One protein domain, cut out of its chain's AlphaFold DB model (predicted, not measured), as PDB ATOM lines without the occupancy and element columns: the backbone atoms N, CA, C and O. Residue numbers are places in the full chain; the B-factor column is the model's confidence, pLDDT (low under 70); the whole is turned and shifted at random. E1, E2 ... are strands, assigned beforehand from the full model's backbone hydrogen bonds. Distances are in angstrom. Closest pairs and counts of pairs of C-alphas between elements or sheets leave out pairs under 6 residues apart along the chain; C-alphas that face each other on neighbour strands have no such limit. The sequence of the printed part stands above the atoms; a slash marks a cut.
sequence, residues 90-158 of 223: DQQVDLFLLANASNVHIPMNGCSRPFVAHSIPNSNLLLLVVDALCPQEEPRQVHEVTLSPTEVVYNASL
ATOM      1  N   ASP A  90      54.609  -3.762  14.620       89.62
ATOM      2  CA  ASP A  90      53.372  -3.378  13.954       89.62
ATOM      3  C   ASP A  90      53.339  -1.861  13.783       89.62
ATOM      4  O   ASP A  90      53.698  -1.105  14.689       89.62
ATOM      5  N   GLN A  91      52.894  -1.411  12.616       90.62
ATOM      6  CA  GLN A  91      52.780   0.004  12.293       90.62
ATOM      7  C   GLN A  91      51.347   0.339  11.893       90.62
ATOM      8  O   GLN A  91      50.667  -0.461  11.249       90.62
ATOM      9  N   GLN A  92      50.904   1.540  12.253       90.56
ATOM     10  CA  GLN A  92      49.631   2.108  11.830       90.56
ATOM     11  C   GLN A  92      49.862   3.366  10.996       90.56
ATOM     12  O   GLN A  92      50.820   4.117  11.209       90.56
ATOM     13  N   VAL A  93      48.967   3.592  10.040       93.12
ATOM     14  CA  VAL A  93      48.941   4.782   9.193       93.12
ATOM     15  C   VAL A  93      47.492   5.188   8.968       93.12
ATOM     16  O   VAL A  93      46.629   4.330   8.768       93.12
ATOM     17  N   ASP A  94      47.238   6.491   8.988       90.50
ATOM     18  CA  ASP A  94      45.918   7.032   8.698       90.50
ATOM     19  C   ASP A  94      45.734   7.190   7.186       90.50
ATOM     20  O   ASP A  94      46.582   7.748   6.484       90.50
ATOM     21  N   LEU A  95      44.608   6.688   6.679       90.62
ATOM     22  CA  LEU A  95      44.224   6.797   5.276       90.62
ATOM     23  C   LEU A  95      43.018   7.724   5.145       90.62
ATOM     24  O   LEU A  95      42.046   7.607   5.890       90.62
ATOM     25  N   PHE A  96      43.063   8.620   4.161       87.62
ATOM     26  CA  PHE A  96      42.003   9.594   3.911       87.62
ATOM     27  C   PHE A  96      41.227   9.234   2.648       87.62
ATOM     28  O   PHE A  96      41.808   8.974   1.594       87.62
ATOM     29  N   LEU A  97      39.900   9.252   2.758       88.75
ATOM     30  CA  LEU A  97      38.975   9.038   1.652       88.75
ATOM     31  C   LEU A  97      38.065  10.255   1.515       88.75
ATOM     32  O   LEU A  97      37.602  10.823   2.506       88.75
ATOM     33  N   LEU A  98      37.791  10.650   0.275       84.19
ATOM     34  CA  LEU A  98      36.870  11.743  -0.005       84.19
ATOM     35  C   LEU A  98      35.429  11.254   0.206       84.19
ATOM     36  O   LEU A  98      34.915  10.494  -0.606       84.19
ATOM     37  N   ALA A  99      34.786  11.681   1.298       78.19
ATOM     38  CA  ALA A  99      33.427  11.247   1.634       78.19
ATOM     39  C   ALA A  99      32.363  11.838   0.692       78.19
ATOM     40  O   ALA A  99      31.522  11.111   0.179       78.19
ATOM     41  N   ASN A 100      32.429  13.149   0.436       73.69
ATOM     42  CA  ASN A 100      31.513  13.858  -0.456       73.69
ATOM     43  C   ASN A 100      32.316  14.707  -1.447       73.69
ATOM     44  O   ASN A 100      33.024  15.628  -1.048       73.69
ATOM     45  N   ALA A 101      32.165  14.438  -2.744       66.31
ATOM     46  CA  ALA A 101      32.777  15.213  -3.830       66.31
ATOM     47  C   ALA A 101      31.999  16.508  -4.150       66.31
ATOM     48  O   ALA A 101      31.927  16.945  -5.297       66.31
ATOM     49  N   SER A 102      31.355  17.107  -3.146       70.69
ATOM     50  CA  SER A 102      30.617  18.354  -3.319       70.69
ATOM     51  C   SER A 102      31.583  19.527  -3.393       70.69
ATOM     52  O   SER A 102      32.509  19.623  -2.590       70.69
ATOM     53  N   ASN A 103      31.327  20.450  -4.312       76.81
ATOM     54  CA  ASN A 103      32.095  21.682  -4.411       76.81
ATOM     55  C   ASN A 103      31.855  22.529  -3.163       76.81
ATOM     56  O   ASN A 103      30.715  22.892  -2.867       76.81
ATOM     57  N   VAL A 104      32.925  22.828  -2.433       80.12
ATOM     58  CA  VAL A 104      32.868  23.620  -1.207       80.12
ATOM     59  C   VAL A 104      33.437  24.995  -1.502       80.12
ATOM     60  O   VAL A 104      34.578  25.138  -1.943       80.12
ATOM     61  N   HIS A 105      32.626  26.012  -1.239       80.00
ATOM     62  CA  HIS A 105      33.050  27.400  -1.244       80.00
ATOM     63  C   HIS A 105      32.894  27.944   0.169       80.00
ATOM     64  O   HIS A 105      31.774  28.038   0.672       80.00
ATOM     65  N   ILE A 106      34.013  28.272   0.813       78.00
ATOM     66  CA  ILE A 106      33.999  28.896   2.133       78.00
ATOM     67  C   ILE A 106      34.364  30.370   1.949       78.00
ATOM     68  O   ILE A 106      35.522  30.676   1.640       78.00
ATOM     69  N   PRO A 107      33.379  31.282   2.077       72.81
ATOM     70  CA  PRO A 107      33.630  32.708   1.970       72.81
ATOM     71  C   PRO A 107      34.436  33.201   3.174       72.81
ATOM     72  O   PRO A 107      34.488  32.556   4.225       72.81
ATOM     73  N   MET A 108      35.051  34.371   3.018       68.69
ATOM     74  CA  MET A 108      35.825  35.014   4.075       68.69
ATOM     75  C   MET A 108      34.899  35.446   5.220       68.69
ATOM     76  O   MET A 108      34.280  36.506   5.167       68.69
ATOM     77  N   ASN A 109      34.813  34.620   6.261       65.19
ATOM     78  CA  ASN A 109      34.086  34.929   7.486       65.19
ATOM     79  C   ASN A 109      35.104  35.145   8.616       65.19
ATOM     80  O   ASN A 109      35.648  34.190   9.177       65.19
ATOM     81  N   GLY A 110      35.375  36.415   8.930       67.69
ATOM     82  CA  GLY A 110      36.294  36.823   9.996       67.69
ATOM     83  C   GLY A 110      37.754  36.436   9.730       67.69
ATOM     84  O   GLY A 110      38.326  36.793   8.709       67.69
ATOM     85  N   CYS A 111      38.321  35.696  10.677       64.56
ATOM     86  CA  CYS A 111      39.729  35.338  10.855       64.56
ATOM     87  C   CYS A 111      40.263  34.203   9.958       64.56
ATOM     88  O   CYS A 111      41.410  33.776  10.083       64.56
ATOM     89  N   SER A 112      39.401  33.619   9.124       71.31
ATOM     90  CA  SER A 112      39.696  32.394   8.375       71.31
ATOM     91  C   SER A 112      40.099  32.698   6.934       71.31
ATOM     92  O   SER A 112      39.484  33.529   6.264       71.31
ATOM     93  N   ARG A 113      41.138  32.013   6.439       78.06
ATOM     94  CA  ARG A 113      41.575  32.155   5.045       78.06
ATOM     95  C   ARG A 113      40.529  31.513   4.116       78.06
ATOM     96  O   ARG A 113      40.248  30.324   4.283       78.06
ATOM     97  N   PRO A 114      39.971  32.255   3.142       83.25
ATOM     98  CA  PRO A 114      38.982  31.710   2.221       83.25
ATOM     99  C   PRO A 114      39.617  30.669   1.296       83.25
ATOM    100  O   PRO A 114      40.760  30.821   0.849       83.25
ATOM    101  N   PHE A 115      38.857  29.619   0.988       86.19
ATOM    102  CA  PHE A 115      39.268  28.602   0.029       86.19
ATOM    103  C   PHE A 115      38.092  28.058  -0.779       86.19
ATOM    104  O   PHE A 115      36.935  28.055  -0.344       86.19
ATOM    105  N   VAL A 116      38.413  27.583  -1.978       88.12
ATOM    106  CA  VAL A 116      37.478  26.919  -2.885       88.12
ATOM    107  C   VAL A 116      38.026  25.540  -3.200       88.12
ATOM    108  O   VAL A 116      39.151  25.421  -3.678       88.12
ATOM    109  N   ALA A 117      37.232  24.510  -2.929       89.12
ATOM    110  CA  ALA A 117      37.553  23.126  -3.243       89.12
ATOM    111  C   ALA A 117      36.555  22.597  -4.280       89.12
ATOM    112  O   ALA A 117      35.343  22.620  -4.053       89.12
ATOM    113  N   HIS A 118      37.061  22.130  -5.420       89.75
ATOM    114  CA  HIS A 118      36.255  21.631  -6.532       89.75
ATOM    115  C   HIS A 118      36.710  20.233  -6.941       89.75
ATOM    116  O   HIS A 118      37.903  20.004  -7.146       89.75
ATOM    117  N   SER A 119      35.776  19.293  -7.075       89.94
ATOM    118  CA  SER A 119      36.096  17.957  -7.588       89.94
ATOM    119  C   SER A 119      36.251  18.002  -9.107       89.94
ATOM    120  O   SER A 119      35.427  18.597  -9.799       89.94
ATOM    121  N   ILE A 120      37.306  17.384  -9.641       89.88
ATOM    122  CA  ILE A 120      37.503  17.299 -11.091       89.88
ATOM    123  C   ILE A 120      36.692  16.107 -11.625       89.88
ATOM    124  O   ILE A 120      36.920  14.974 -11.183       89.88
ATOM    125  N   PRO A 121      35.772  16.321 -12.586       89.56
ATOM    126  CA  PRO A 121      34.888  15.269 -13.073       89.56
ATOM    127  C   PRO A 121      35.679  14.097 -13.663       89.56
ATOM    128  O   PRO A 121      36.718  14.287 -14.292       89.56
ATOM    129  N   ASN A 122      35.152  12.883 -13.484       89.19
ATOM    130  CA  ASN A 122      35.763  11.629 -13.944       89.19
ATOM    131  C   ASN A 122      37.179  11.370 -13.388       89.19
ATOM    132  O   ASN A 122      37.983  10.702 -14.036       89.19
ATOM    133  N   SER A 123      37.500  11.888 -12.199       90.25
ATOM    134  CA  SER A 123      38.791  11.656 -11.543       90.25
ATOM    135  C   SER A 123      38.672  11.651 -10.014       90.25
ATOM    136  O   SER A 123      37.654  12.048  -9.453       90.25
ATOM    137  N   ASN A 124      39.740  11.231  -9.338       88.88
ATOM    138  CA  ASN A 124      39.917  11.325  -7.887       88.88
ATOM    139  C   ASN A 124      40.674  12.601  -7.458       88.88
ATOM    140  O   ASN A 124      41.197  12.661  -6.347       88.88
ATOM    141  N   LEU A 125      40.774  13.600  -8.342       91.81
ATOM    142  CA  LEU A 125      41.520  14.831  -8.098       91.81
ATOM    143  C   LEU A 125      40.615  15.940  -7.544       91.81
ATOM    144  O   LEU A 125      39.447  16.074  -7.920       91.81
ATOM    145  N   LEU A 126      41.196  16.773  -6.678       89.81
ATOM    146  CA  LEU A 126      40.564  17.953  -6.096       89.81
ATOM    147  C   LEU A 126      41.371  19.201  -6.469       89.81
ATOM    148  O   LEU A 126      42.578  19.259  -6.238       89.81
ATOM    149  N   LEU A 127      40.697  20.210  -7.012       91.12
ATOM    150  CA  LEU A 127      41.257  21.540  -7.215       91.12
ATOM    151  C   LEU A 127      41.015  22.377  -5.956       91.12
ATOM    152  O   LEU A 127      39.867  22.680  -5.634       91.12
ATOM    153  N   LEU A 128      42.092  22.760  -5.268       89.44
ATOM    154  CA  LEU A 128      42.058  23.646  -4.106       89.44
ATOM    155  C   LEU A 128      42.645  25.013  -4.476       89.44
ATOM    156  O   LEU A 128      43.815  25.112  -4.841       89.44
ATOM    157  N   VAL A 129      41.837  26.064  -4.358       89.50
ATOM    158  CA  VAL A 129      42.246  27.456  -4.588       89.50
ATOM    159  C   VAL A 129      42.190  28.204  -3.264       89.50
ATOM    160  O   VAL A 129      41.150  28.222  -2.608       89.50
ATOM    161  N   VAL A 130      43.305  28.823  -2.876       86.62
ATOM    162  CA  VAL A 130      43.446  29.608  -1.642       86.62
ATOM    163  C   VAL A 130      43.896  31.026  -1.977       86.62
ATOM    164  O   VAL A 130      44.721  31.213  -2.872       86.62
ATOM    165  N   ASP A 131      43.385  32.025  -1.258       84.31
ATOM    166  CA  ASP A 131      43.870  33.400  -1.406       84.31
ATOM    167  C   ASP A 131      45.184  33.582  -0.634       84.31
ATOM    168  O   ASP A 131      45.219  33.459   0.589       84.31
ATOM    169  N   ALA A 132      46.271  33.868  -1.353       77.56
ATOM    170  CA  ALA A 132      47.597  34.060  -0.780       77.56
ATOM    171  C   ALA A 132      47.766  35.394  -0.029       77.56
ATOM    172  O   ALA A 132      48.706  35.512   0.759       77.56
ATOM    173  N   LEU A 133      46.881  36.371  -0.248       80.25
ATOM    174  CA  LEU A 133      46.978  37.725   0.308       80.25
ATOM    175  C   LEU A 133      46.368  37.839   1.712       80.25
ATOM    176  O   LEU A 133      46.704  38.761   2.453       80.25
ATOM    177  N   CYS A 134      45.506  36.897   2.108       73.94
ATOM    178  CA  CYS A 134      44.931  36.871   3.450       73.94
ATOM    179  C   CYS A 134      45.978  36.400   4.479       73.94
ATOM    180  O   CYS A 134      46.485  35.278   4.331       73.94
ATOM    181  N   PRO A 135      46.299  37.194   5.519       69.31
ATOM    182  CA  PRO A 135      47.204  36.768   6.579       69.31
ATOM    183  C   PRO A 135      46.615  35.564   7.320       69.31
ATOM    184  O   PRO A 135      45.424  35.520   7.619       69.31
ATOM    185  N   GLN A 136      47.452  34.563   7.588       67.81
ATOM    186  CA  GLN A 136      47.084  33.447   8.450       67.81
ATOM    187  C   GLN A 136      46.960  33.997   9.874       67.81
ATOM    188  O   GLN A 136      47.956  34.452  10.437       67.81
ATOM    189  N   GLU A 137      45.755  34.014  10.442       61.50
ATOM    190  CA  GLU A 137      45.594  34.368  11.852       61.50
ATOM    191  C   GLU A 137      46.216  33.293  12.735       61.50
ATOM    192  O   GLU A 137      45.572  32.300  13.058       61.50
ATOM    193  N   GLU A 138      47.473  33.537  13.110       59.22
ATOM    194  CA  GLU A 138      48.271  32.797  14.085       59.22
ATOM    195  C   GLU A 138      48.421  31.281  13.824       59.22
ATOM    196  O   GLU A 138      47.636  30.635  13.126       59.22
ATOM    197  N   PRO A 139      49.464  30.639  14.372       56.31
ATOM    198  CA  PRO A 139      49.624  29.195  14.298       56.31
ATOM    199  C   PRO A 139      48.638  28.530  15.272       56.31
ATOM    200  O   PRO A 139      49.036  27.851  16.216       56.31
ATOM    201  N   ARG A 140      47.327  28.727  15.085       53.12
ATOM    202  CA  ARG A 140      46.315  27.903  15.748       53.12
ATOM    203  C   ARG A 140      46.425  26.502  15.172       53.12
ATOM    204  O   ARG A 140      45.824  26.202  14.150       53.12
ATOM    205  N   GLN A 141      47.258  25.696  15.828       54.06
ATOM    206  CA  GLN A 141      47.377  24.252  15.659       54.06
ATOM    207  C   GLN A 141      47.302  23.831  14.187       54.06
ATOM    208  O   GLN A 141      46.351  23.181  13.759       54.06
ATOM    209  N   VAL A 142      48.323  24.190  13.405       57.88
ATOM    210  CA  VAL A 142      48.586  23.447  12.169       57.88
ATOM    211  C   VAL A 142      48.958  22.041  12.624       57.88
ATOM    212  O   VAL A 142      50.093  21.788  13.022       57.88
ATOM    213  N   HIS A 143      47.977  21.146  12.680       63.72
ATOM    214  CA  HIS A 143      48.268  19.735  12.831       63.72
ATOM    215  C   HIS A 143      48.962  19.309  11.544       63.72
ATOM    216  O   HIS A 143      48.338  19.238  10.487       63.72
ATOM    217  N   GLU A 144      50.271  19.094  11.628       69.06
ATOM    218  CA  GLU A 144      51.012  18.419  10.575       69.06
ATOM    219  C   GLU A 144      50.392  17.032  10.397       69.06
ATOM    220  O   GLU A 144      50.498  16.161  11.260       69.06
ATOM    221  N   VAL A 145      49.660  16.856   9.297       76.06
ATOM    222  CA  VAL A 145      49.099  15.562   8.921       76.06
ATOM    223  C   VAL A 145      50.215  14.773   8.252       76.06
ATOM    224  O   VAL A 145      50.523  14.984   7.078       76.06
ATOM    225  N   THR A 146      50.847  13.881   9.008       81.19
ATOM    226  CA  THR A 146      51.939  13.041   8.508       81.19
ATOM    227  C   THR A 146      51.406  11.667   8.116       81.19
ATOM    228  O   THR A 146      50.812  10.969   8.928       81.19
ATOM    229  N   LEU A 147      51.666  11.243   6.876       86.31
ATOM    230  CA  LEU A 147      51.318   9.905   6.364       86.31
ATOM    231  C   LEU A 147      52.399   8.848   6.668       86.31
ATOM    232  O   LEU A 147      52.428   7.779   6.060       86.31
ATOM    233  N   SER A 148      53.342   9.159   7.557       89.88
ATOM    234  CA  SER A 148      54.413   8.239   7.924       89.88
ATOM    235  C   SER A 148      53.864   7.146   8.840       89.88
ATOM    236  O   SER A 148      53.203   7.487   9.824       89.88
ATOM    237  N   PRO A 149      54.178   5.864   8.590       89.94
ATOM    238  CA  PRO A 149      53.823   4.790   9.506       89.94
ATOM    239  C   PRO A 149      54.358   5.068  10.914       89.94
ATOM    240  O   PRO A 149      55.524   5.429  11.085       89.94
ATOM    241  N   THR A 150      53.504   4.891  11.918       90.44
ATOM    242  CA  THR A 150      53.847   5.049  13.336       90.44
ATOM    243  C   THR A 150      53.780   3.699  14.028       90.44
ATOM    244  O   THR A 150      52.887   2.900  13.750       90.44
ATOM    245  N   GLU A 151      54.742   3.409  14.901       89.94
ATOM    246  CA  GLU A 151      54.767   2.142  15.633       89.94
ATOM    247  C   GLU A 151      53.592   2.052  16.614       89.94
ATOM    248  O   GLU A 151      53.324   2.980  17.383       89.94
ATOM    249  N   VAL A 152      52.892   0.918  16.590       88.38
ATOM    250  CA  VAL A 152      51.769   0.651  17.487       88.38
ATOM    251  C   VAL A 152      52.301   0.116  18.809       88.38
ATOM    252  O   VAL A 152      52.761  -1.022  18.906       88.38
ATOM    253  N   VAL A 153      52.182   0.918  19.865       85.44
ATOM    254  CA  VAL A 153      52.490   0.470  21.226       85.44
ATOM    255  C   VAL A 153      51.252  -0.194  21.821       85.44
ATOM    256  O   VAL A 153      50.324   0.468  22.292       85.44
ATOM    257  N   TYR A 154      51.223  -1.525  21.799       79.75
ATOM    258  CA  TYR A 154      50.137  -2.281  22.415       79.75
ATOM    259  C   TYR A 154      50.206  -2.197  23.938       79.75
ATOM    260  O   TYR A 154      51.092  -2.763  24.578       79.75
ATOM    261  N   ASN A 155      49.194  -1.582  24.542       78.06
ATOM    262  CA  ASN A 155      48.885  -1.857  25.938       78.06
ATOM    263  C   ASN A 155      48.381  -3.306  26.028       78.06
ATOM    264  O   ASN A 155      47.586  -3.736  25.188       78.06
ATOM    265  N   ALA A 156      48.808  -4.061  27.046       67.75
ATOM    266  CA  ALA A 156      48.521  -5.498  27.208       67.75
ATOM    267  C   ALA A 156      47.016  -5.882  27.199       67.75
ATOM    268  O   ALA A 156      46.675  -7.061  27.218       67.75
ATOM    269  N   SER A 157      46.105  -4.908  27.155       68.75
ATOM    270  CA  SER A 157      44.658  -5.091  27.080       68.75
ATOM    271  C   SER A 157      44.131  -5.464  25.686       68.75
ATOM    272  O   SER A 157      43.153  -6.203  25.604       68.75
ATOM    273  N   LEU A 158      44.747  -5.007  24.588       68.25
ATOM    274  CA  LEU A 158      44.202  -5.189  23.225       68.25
ATOM    275  C   LEU A 158      44.181  -6.659  22.782       68.25
ATOM    276  O   LEU A 158      43.199  -7.127  22.202       68.25
TER     277      LEU A 158
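Overview. This is residues 90 to 158 of the 223 residues of the protein "voltage-dependent calcium channel subunit alpha-2/delta-3-like" of Frankliniella occidentalis (UniProt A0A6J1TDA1). With little regular structure, this is a small sheet at one end of an open loop: residues 90 to 103 and 131 to 158 run away from it and come together at the far end, where residues 91 to 92 pair antiparallel with residues 150 to 151. The sheet, E1 E2 E3, is a meander, each strand the antiparallel neighbour of the one before. The printed part has 69 residues, 13 in named strands, with no named helix: all strand, extended, radius of gyration of the C-alphas 17.4 A, spans 49 by 37 by 18 A.

Along the chain. Find E2, residues 115 to 119, 13.5 A long. E3, residues 126 to 130, runs 12.8 A to C-alpha 130 at (43.446, 29.608, -1.642). E1, residues 104 to 106, 6.3 A, begins at C-alpha 104, (32.868, 23.620, -1.207).

Arrangement. Hairpin E2 and E3 is antiparallel, 167 degrees; N 118 and O 127 are within hydrogen-bond range, 2.9 A. Hairpin E1 and E2 is antiparallel, 176 degrees; N 104 and O 117 are within range, 2.9 A. Edge strands E1 and E3 are apart.

Size, cuts and confidence. The farthest C-alphas, Leu 133 and Ala 156, are 50.9 A apart. The printed part has no cut; both links are short. Residues 139 to 144 stand free; pLDDT is under 70 at residues 101, 108 to 111, 135 to 144 and 156 to 158.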